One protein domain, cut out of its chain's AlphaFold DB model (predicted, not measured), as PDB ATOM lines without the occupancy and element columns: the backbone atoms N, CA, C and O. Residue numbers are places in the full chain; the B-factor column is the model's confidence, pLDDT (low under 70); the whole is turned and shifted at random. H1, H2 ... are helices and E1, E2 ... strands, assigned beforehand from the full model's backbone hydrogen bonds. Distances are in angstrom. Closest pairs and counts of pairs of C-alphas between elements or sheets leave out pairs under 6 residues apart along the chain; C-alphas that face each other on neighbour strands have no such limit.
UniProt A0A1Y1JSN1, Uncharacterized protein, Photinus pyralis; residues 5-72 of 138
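Overview. This is residues 5 to 72 of the 138 residues of an uncharacterized protein of Photinus pyralis (UniProt A0A1Y1JSN1). With little regular structure, this elongated domain has a small sheet, E1-E2-E3, in its middle, residues 5 to 11 of H1 and residues 13 to 19 sticking out at one end, and loop 39 to 56 reaching toward the other. The 68 printed residues, 25 in named elements, run H1, H2, E1, E2, E3; the class is mixed. The strands form a meander, each the antiparallel neighbour of the one before. It is loose: radius of gyration of the C-alphas 15.5 A, spans 45 by 25 by 22 A.

Along the chain. H1, residues 5 to 12, begins at C-alpha 5 (1.335, 36.478, 16.527) and is 10.9 A long. H2 is residues 28 to 31, E1 35 to 38. E2, residues 57 to 61, is 13.3 A long; E3, 68 to 71, ends at C-alpha 71 (-3.261, 21.235, -2.605).

Arrangement. H1 and H2 are apart and not on the sheet. Hairpin E1 and E2 has N 36 and O 60 within hydrogen-bond range, 3.0 A; hairpin E2 and E3 has N 69 and O 59, 2.8 A. In H1 every O i to N i+4 pair is within range; H2 is too short for one.

Size, cuts and confidence. The farthest C-alphas, Asp 16 and Asn 43, are 45.6 A apart. The printed part has no cut. Links H1 to H2 and E1 to E2 are long. Residues 41, 43 and 44 have pLDDT under 70.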
ATOM      1  N   PHE A   5       2.360  36.626  17.558       94.31
ATOM      2  CA  PHE A   5       1.335  36.478  16.527       94.31
ATOM      3  C   PHE A   5       0.910  37.833  15.949       94.31
ATOM      4  O   PHE A   5       0.815  38.011  14.735       94.31
ATOM      5  N   ARG A   6       0.689  38.831  16.815       95.06
ATOM      6  CA  ARG A   6       0.298  40.181  16.384       95.06
ATOM      7  C   ARG A   6       1.401  40.852  15.568       95.06
ATOM      8  O   ARG A   6       1.093  41.592  14.633       95.06
ATOM      9  N   LYS A   7       2.666  40.628  15.931       94.94
ATOM     10  CA  LYS A   7       3.819  41.148  15.189       94.94
ATOM     11  C   LYS A   7       3.855  40.566  13.773       94.94
ATOM     12  O   LYS A   7       3.903  41.347  12.824       94.94
ATOM     13  N   ASP A   8       3.744  39.249  13.639       94.75
ATOM     14  CA  ASP A   8       3.793  38.563  12.341       94.75
ATOM     15  C   ASP A   8       2.572  38.904  11.476       94.75
ATOM     16  O   ASP A   8       2.710  39.236  10.298       94.75
ATOM     17  N   PHE A   9       1.375  38.951  12.070       95.38
ATOM     18  CA  PHE A   9       0.168  39.410  11.378       95.38
ATOM     19  C   PHE A   9       0.339  40.828  10.818       95.38
ATOM     20  O   PHE A   9       0.024  41.090   9.657       95.38
ATOM     21  N   ASN A  10       0.849  41.757  11.633       94.69
ATOM     22  CA  ASN A  10       1.078  43.129  11.195       94.69
ATOM     23  C   ASN A  10       2.165  43.224  10.122       94.69
ATOM     24  O   ASN A  10       2.083  44.124   9.290       94.69
ATOM     25  N   TYR A  11       3.169  42.345  10.144       95.44
ATOM     26  CA  TYR A  11       4.191  42.272   9.105       95.44
ATOM     27  C   TYR A  11       3.563  41.907   7.753       95.44
ATOM     28  O   TYR A  11       3.637  42.713   6.830       95.44
ATOM     29  N   TYR A  12       2.846  40.782   7.659       96.25
ATOM     30  CA  TYR A  12       2.252  40.319   6.391       96.25
ATOM     31  C   TYR A  12       1.039  41.124   5.911       96.25
ATOM     32  O   TYR A  12       0.666  41.053   4.744       96.25
ATOM     33  N   LYS A  13       0.390  41.890   6.794       95.31
ATOM     34  CA  LYS A  13      -0.705  42.793   6.406       95.31
ATOM     35  C   LYS A  13      -0.214  44.004   5.598       95.31
ATOM     36  O   LYS A  13      -1.017  44.656   4.929       95.31
ATOM     37  N   GLN A  14       1.067  44.356   5.700       95.19
ATOM     38  CA  GLN A  14       1.648  45.472   4.953       95.19
ATOM     39  C   GLN A  14       1.761  45.128   3.462       95.19
ATOM     40  O   GLN A  14       1.856  43.967   3.086       95.19
ATOM     41  N   LYS A  15       1.749  46.150   2.601       87.44
ATOM     42  CA  LYS A  15       1.684  45.971   1.143       87.44
ATOM     43  C   LYS A  15       2.910  45.257   0.552       87.44
ATOM     44  O   LYS A  15       2.750  44.464  -0.366       87.44
ATOM     45  N   ASP A  16       4.094  45.527   1.100       90.69
ATOM     46  CA  ASP A  16       5.385  45.142   0.510       90.69
ATOM     47  C   ASP A  16       6.203  44.200   1.420       90.69
ATOM     48  O   ASP A  16       7.433  44.233   1.435       90.69
ATOM     49  N   SER A  17       5.540  43.365   2.225       93.38
ATOM     50  CA  SER A  17       6.227  42.370   3.058       93.38
ATOM     51  C   SER A  17       6.835  41.243   2.218       93.38
ATOM     52  O   SER A  17       6.222  40.781   1.254       93.38
ATOM     53  N   SER A  18       7.999  40.734   2.630       94.81
ATOM     54  CA  SER A  18       8.582  39.538   2.019       94.81
ATOM     55  C   SER A  18       7.704  38.315   2.288       94.81
ATOM     56  O   SER A  18       7.196  38.137   3.393       94.81
ATOM     57  N   LEU A  19       7.565  37.443   1.288       93.56
ATOM     58  CA  LEU A  19       6.841  36.172   1.402       93.56
ATOM     59  C   LEU A  19       7.781  34.965   1.559       93.56
ATOM     60  O   LEU A  19       7.324  33.833   1.481       93.56
ATOM     61  N   GLN A  20       9.083  35.187   1.766       92.12
ATOM     62  CA  GLN A  20      10.089  34.112   1.834       92.12
ATOM     63  C   GLN A  20       9.815  33.095   2.950       92.12
ATOM     64  O   GLN A  20      10.068  31.907   2.775       92.12
ATOM     65  N   ASP A  21       9.251  33.548   4.069       91.81
ATOM     66  CA  ASP A  21       8.905  32.684   5.201       91.81
ATOM     67  C   ASP A  21       7.512  32.035   5.065       91.81
ATOM     68  O   ASP A  21       7.135  31.186   5.878       91.81
ATOM     69  N   VAL A  22       6.740  32.395   4.030       93.62
ATOM     70  CA  VAL A  22       5.429  31.798   3.754       93.62
ATOM     71  C   VAL A  22       5.627  30.428   3.115       93.62
ATOM     72  O   VAL A  22       6.279  30.286   2.083       93.62
ATOM     73  N   LEU A  23       5.019  29.400   3.709       94.19
ATOM     74  CA  LEU A  23       5.070  28.043   3.170       94.19
ATOM     75  C   LEU A  23       4.416  27.984   1.785       94.19
ATOM     76  O   LEU A  23       3.222  28.248   1.640       94.19
ATOM     77  N   ASN A  24       5.186  27.578   0.775       93.75
ATOM     78  CA  ASN A  24       4.698  27.433  -0.589       93.75
ATOM     79  C   ASN A  24       4.521  25.957  -0.965       93.75
ATOM     80  O   ASN A  24       5.444  25.291  -1.419       93.75
ATOM     81  N   PHE A  25       3.291  25.457  -0.866       92.56
ATOM     82  CA  PHE A  25       2.947  24.077  -1.236       92.56
ATOM     83  C   PHE A  25       2.977  23.798  -2.752       92.56
ATOM     84  O   PHE A  25       2.799  22.652  -3.167       92.56
ATOM     85  N   ASN A  26       3.205  24.812  -3.593       90.88
ATOM     86  CA  ASN A  26       3.485  24.601  -5.016       90.88
ATOM     87  C   ASN A  26       4.969  24.312  -5.289       90.88
ATOM     88  O   ASN A  26       5.278  23.794  -6.359       90.88
ATOM     89  N   ASP A  27       5.859  24.601  -4.337       91.75
ATOM     90  CA  ASP A  27       7.293  24.326  -4.414       91.75
ATOM     91  C   ASP A  27       7.718  23.431  -3.243       91.75
ATOM     92  O   ASP A  27       8.131  23.898  -2.179       91.75
ATOM     93  N   PHE A  28       7.626  22.115  -3.449       87.25
ATOM     94  CA  PHE A  28       7.947  21.122  -2.421       87.25
ATOM     95  C   PHE A  28       9.388  21.243  -1.900       87.25
ATOM     96  O   PHE A  28       9.643  20.955  -0.731       87.25
ATOM     97  N   SER A  29      10.325  21.714  -2.731       89.25
ATOM     98  CA  SER A  29      11.727  21.860  -2.331       89.25
ATOM     99  C   SER A  29      11.902  22.853  -1.177       89.25
ATOM    100  O   SER A  29      12.736  22.626  -0.299       89.25
ATOM    101  N   SER A  30      11.051  23.882  -1.123       89.62
ATOM    102  CA  SER A  30      11.058  24.920  -0.087       89.62
ATOM    103  C   SER A  30      10.465  24.475   1.259       89.62
ATOM    104  O   SER A  30      10.709  25.115   2.284       89.62
ATOM    105  N   ILE A  31       9.693  23.379   1.282       93.19
ATOM    106  CA  ILE A  31       8.934  22.942   2.468       93.19
ATOM    107  C   ILE A  31       9.221  21.507   2.921       93.19
ATOM    108  O   ILE A  31       8.669  21.091   3.938       93.19
ATOM    109  N   LYS A  32      10.079  20.761   2.215       93.31
ATOM    110  CA  LYS A  32      10.355  19.331   2.456       93.31
ATOM    111  C   LYS A  32      10.668  18.970   3.917       93.31
ATOM    112  O   LYS A  32      10.247  17.921   4.376       93.31
ATOM    113  N   ASP A  33      11.352  19.852   4.650       95.25
ATOM    114  CA  ASP A  33      11.792  19.604   6.032       95.25
ATOM    115  C   ASP A  33      10.736  20.037   7.068       95.25
ATOM    116  O   ASP A  33      10.925  19.877   8.271       95.25
ATOM    117  N   LYS A  34       9.624  20.625   6.608       96.00
ATOM    118  CA  LYS A  34       8.534  21.142   7.448       96.00
ATOM    119  C   LYS A  34       7.265  20.304   7.333       96.00
ATOM    120  O   LYS A  34       6.403  20.388   8.209       96.00
ATOM    121  N   VAL A  35       7.128  19.516   6.268       96.31
ATOM    122  CA  VAL A  35       5.906  18.767   5.966       96.31
ATOM    123  C   VAL A  35       6.193  17.303   5.678       96.31
ATOM    124  O   VAL A  35       7.254  16.945   5.183       96.31
ATOM    125  N   GLU A  36       5.194  16.461   5.905       95.12
ATOM    126  CA  GLU A  36       5.202  15.067   5.469       95.12
ATOM    127  C   GLU A  36       4.035  14.833   4.509       95.12
ATOM    128  O   GLU A  36       2.910  15.280   4.760       95.12
ATOM    129  N   LYS A  37       4.293  14.131   3.402       93.56
ATOM    130  CA  LYS A  37       3.260  13.784   2.423       93.56
ATOM    131  C   LYS A  37       2.403  12.629   2.947       93.56
ATOM    132  O   LYS A  37       2.933  11.665   3.491       93.56
ATOM    133  N   ILE A  38       1.090  12.723   2.762       92.31
ATOM    134  CA  ILE A  38       0.134  11.670   3.117       92.31
ATOM    135  C   ILE A  38      -0.238  10.900   1.852       92.31
ATOM    136  O   ILE A  38      -0.661  11.496   0.859       92.31
ATOM    137  N   GLU A  39      -0.099   9.577   1.892       87.25
ATOM    138  CA  GLU A  39      -0.607   8.709   0.833       87.25
ATOM    139  C   GLU A  39      -2.113   8.496   0.985       87.25
ATOM    140  O   GLU A  39      -2.623   8.200   2.066       87.25
ATOM    141  N   VAL A  40      -2.833   8.651  -0.122       83.50
ATOM    142  CA  VAL A  40      -4.283   8.483  -0.168       83.50
ATOM    143  C   VAL A  40      -4.596   7.081  -0.675       83.50
ATOM    144  O   VAL A  40      -4.336   6.758  -1.833       83.50
ATOM    145  N   CYS A  41      -5.170   6.237   0.181       69.31
ATOM    146  CA  CYS A  41      -5.662   4.920  -0.215       69.31
ATOM    147  C   CYS A  41      -7.125   5.036  -0.656       69.31
ATOM    148  O   CYS A  41      -7.986   5.279   0.187       69.31
ATOM    149  N   THR A  42      -7.435   4.876  -1.948       70.81
ATOM    150  CA  THR A  42      -8.836   4.977  -2.401       70.81
ATOM    151  C   THR A  42      -9.182   4.168  -3.654       70.81
ATOM    152  O   THR A  42      -8.584   4.366  -4.716       70.81
ATOM    153  N   ASN A  43     -10.259   3.381  -3.522       67.31
ATOM    154  CA  ASN A  43     -11.182   2.939  -4.575       67.31
ATOM    155  C   ASN A  43     -12.456   3.807  -4.524       67.31
ATOM    156  O   ASN A  43     -13.533   3.308  -4.205       67.31
ATOM    157  N   CYS A  44     -12.352   5.118  -4.743       69.12
ATOM    158  CA  CYS A  44     -13.536   5.975  -4.789       69.12
ATOM    159  C   CYS A  44     -13.558   6.850  -6.036       69.12
ATOM    160  O   CYS A  44     -12.522   7.214  -6.592       69.12
ATOM    161  N   GLU A  45     -14.773   7.141  -6.485       73.38
ATOM    162  CA  GLU A  45     -15.020   7.913  -7.690       73.38
ATOM    163  C   GLU A  45     -14.824   9.410  -7.440       73.38
ATOM    164  O   GLU A  45     -15.046   9.930  -6.343       73.38
ATOM    165  N   SER A  46     -14.425  10.117  -8.495       76.62
ATOM    166  CA  SER A  46     -14.452  11.575  -8.508       76.62
ATOM    167  C   SER A  46     -15.908  12.043  -8.442       76.62
ATOM    168  O   SER A  46     -16.716  11.753  -9.321       76.62
ATOM    169  N   MET A  47     -16.238  12.790  -7.391       85.00
ATOM    170  CA  MET A  47     -17.532  13.451  -7.232       85.00
ATOM    171  C   MET A  47     -17.324  14.947  -6.995       85.00
ATOM    172  O   MET A  47     -16.220  15.402  -6.685       85.00
ATOM    173  N   PHE A  48     -18.394  15.734  -7.138       90.62
ATOM    174  CA  PHE A  48     -18.420  17.140  -6.708       90.62
ATOM    175  C   PHE A  48     -17.385  18.055  -7.392       90.62
ATOM    176  O   PHE A  48     -17.020  19.111  -6.872       90.62
ATOM    177  N   GLY A  49     -16.918  17.664  -8.583       95.19
ATOM    178  CA  GLY A  49     -15.923  18.415  -9.345       95.19
ATOM    179  C   GLY A  49     -14.499  18.315  -8.790       95.19
ATOM    180  O   GLY A  49     -13.666  19.156  -9.136       95.19
ATOM    181  N   LEU A  50     -14.209  17.321  -7.947       94.00
ATOM    182  CA  LEU A  50     -12.866  17.005  -7.456       94.00
ATOM    183  C   LEU A  50     -12.090  16.150  -8.470       94.00
ATOM    184  O   LEU A  50     -12.680  15.394  -9.230       94.00
ATOM    185  N   LYS A  51     -10.762  16.248  -8.492       93.25
ATOM    186  CA  LYS A  51      -9.878  15.307  -9.201       93.25
ATOM    187  C   LYS A  51      -9.962  13.927  -8.553       93.25
ATOM    188  O   LYS A  51     -10.384  13.825  -7.395       93.25
ATOM    189  N   HIS A  52      -9.524  12.881  -9.249       91.56
ATOM    190  CA  HIS A  52      -9.460  11.555  -8.641       91.56
ATOM    191  C   HIS A  52      -8.511  11.597  -7.422       91.56
ATOM    192  O   HIS A  52      -7.453  12.219  -7.523       91.56
ATOM    193  N   PRO A  53      -8.810  10.960  -6.273       90.50
ATOM    194  CA  PRO A  53      -7.989  11.135  -5.064       90.50
ATOM    195  C   PRO A  53      -6.535  10.665  -5.191       90.50
ATOM    196  O   PRO A  53      -5.655  11.190  -4.517       90.50
ATOM    197  N   LYS A  54      -6.252   9.753  -6.130       89.50
ATOM    198  CA  LYS A  54      -4.876   9.393  -6.543       89.50
ATOM    199  C   LYS A  54      -4.049  10.579  -7.066       89.50
ATOM    200  O   LYS A  54      -2.828  10.513  -7.052       89.50
ATOM    201  N   GLU A  55      -4.697  11.636  -7.544       91.50
ATOM    202  CA  GLU A  55      -4.052  12.863  -8.022       91.50
ATOM    203  C   GLU A  55      -3.883  13.910  -6.910       91.50
ATOM    204  O   GLU A  55      -3.354  14.994  -7.163       91.50
ATOM    205  N   TRP A  56      -4.382  13.651  -5.696       92.88
ATOM    206  CA  TRP A  56      -4.323  14.632  -4.617       92.88
ATOM    207  C   TRP A  56      -2.925  14.683  -4.010       92.88
ATOM    208  O   TRP A  56      -2.289  13.669  -3.730       92.88
ATOM    209  N   GLU A  57      -2.469  15.901  -3.747       93.75
ATOM    210  CA  GLU A  57      -1.253  16.154  -2.990       93.75
ATOM    211  C   GLU A  57      -1.650  16.642  -1.592       93.75
ATOM    212  O   GLU A  57      -2.137  17.766  -1.428       93.75
ATOM    213  N   ILE A  58      -1.476  15.772  -0.595       95.06
ATOM    214  CA  ILE A  58      -1.848  16.028   0.798       95.06
ATOM    215  C   ILE A  58      -0.597  16.068   1.667       95.06
ATOM    216  O   ILE A  58       0.271  15.201   1.556       95.06
ATOM    217  N   TYR A  59      -0.532  17.051   2.560       95.56
ATOM    218  CA  TYR A  59       0.604  17.295   3.438       95.56
ATOM    219  C   TYR A  59       0.136  17.510   4.881       95.56
ATOM    220  O   TYR A  59      -0.834  18.235   5.111       95.56
ATOM    221  N   LYS A  60       0.841  16.932   5.858       96.12
ATOM    222  CA  LYS A  60       0.745  17.329   7.275       96.12
ATOM    223  C   LYS A  60       1.926  18.217   7.650       96.12
ATOM    224  O   LYS A  60       3.017  18.046   7.110       96.12
ATOM    225  N   LEU A  61       1.718  19.144   8.579       96.06
ATOM    226  CA  LEU A  61       2.784  20.001   9.100       96.06
ATOM    227  C   LEU A  61       3.434  19.319  10.313       96.06
ATOM    228  O   LEU A  61       2.737  19.000  11.274       96.06
ATOM    229  N   ILE A  62       4.754  19.104  10.282       96.06
ATOM    230  CA  ILE A  62       5.481  18.344  11.321       96.06
ATOM    231  C   ILE A  62       5.323  19.011  12.697       96.06
ATOM    232  O   ILE A  62       5.110  18.339  13.703       96.06
ATOM    233  N   SER A  63       5.361  20.345  12.741       95.62
ATOM    234  CA  SER A  63       5.233  21.125  13.976       95.62
ATOM    235  C   SER A  63       3.808  21.210  14.536       95.62
ATOM    236  O   SER A  63       3.630  21.675  15.661       95.62
ATOM    237  N   ASN A  64       2.780  20.802  13.779       95.50
ATOM    238  CA  ASN A  64       1.377  21.022  14.138       95.50
ATOM    239  C   ASN A  64       0.545  19.769  13.862       95.50
ATOM    240  O   ASN A  64      -0.111  19.640  12.824       95.50
ATOM    241  N   SER A  65       0.544  18.853  14.832       94.62
ATOM    242  CA  SER A  65      -0.294  17.655  14.783       94.62
ATOM    243  C   SER A  65      -1.768  18.015  14.560       94.62
ATOM    244  O   SER A  65      -2.293  18.947  15.170       94.62
ATOM    245  N   GLY A  66      -2.427  17.289  13.658       94.69
ATOM    246  CA  GLY A  66      -3.814  17.532  13.250       94.69
ATOM    247  C   GLY A  66      -3.988  18.532  12.101       94.69
ATOM    248  O   GLY A  66      -5.073  18.591  11.526       94.69
ATOM    249  N   PHE A  67      -2.948  19.278  11.708       96.00
ATOM    250  CA  PHE A  67      -3.015  20.146  10.532       96.00
ATOM    251  C   PHE A  67      -2.829  19.346   9.237       96.00
ATOM    252  O   PHE A  67      -1.823  18.653   9.066       96.00
ATOM    253  N   ILE A  68      -3.773  19.490   8.303       95.62
ATOM    254  CA  ILE A  68      -3.740  18.869   6.976       95.62
ATOM    255  C   ILE A  68      -3.931  19.954   5.917       95.62
ATOM    256  O   ILE A  68      -4.900  20.712   5.956       95.62
ATOM    257  N   PHE A  69      -3.035  19.987   4.936       96.06
ATOM    258  CA  PHE A  69      -3.143  20.825   3.750       96.06
ATOM    259  C   PHE A  69      -3.353  19.953   2.512       96.06
ATOM    260  O   PHE A  69      -2.540  19.079   2.217       96.06
ATOM    261  N   ILE A  70      -4.429  20.207   1.766       95.38
ATOM    262  CA  ILE A  70      -4.723  19.539   0.492       95.38
ATOM    263  C   ILE A  70      -4.526  20.560  -0.623       95.38
ATOM    264  O   ILE A  70      -5.284  21.528  -0.737       95.38
ATOM    265  N   LYS A  71      -3.515  20.352  -1.466       95.31
ATOM    266  CA  LYS A  71      -3.261  21.235  -2.605       95.31
ATOM    267  C   LYS A  71      -4.346  21.030  -3.654       95.31
ATOM    268  O   LYS A  71      -4.593  19.903  -4.070       95.31
ATOM    269  N   ASN A  72      -4.970  22.137  -4.064       95.94
ATOM    270  CA  ASN A  72      -6.080  22.240  -5.015       95.94
ATOM    271  C   ASN A  72      -6.584  20.894  -5.601       95.94
ATOM    272  O   ASN A  72      -6.177  20.503  -6.711       95.94
TER     273      ASN A  72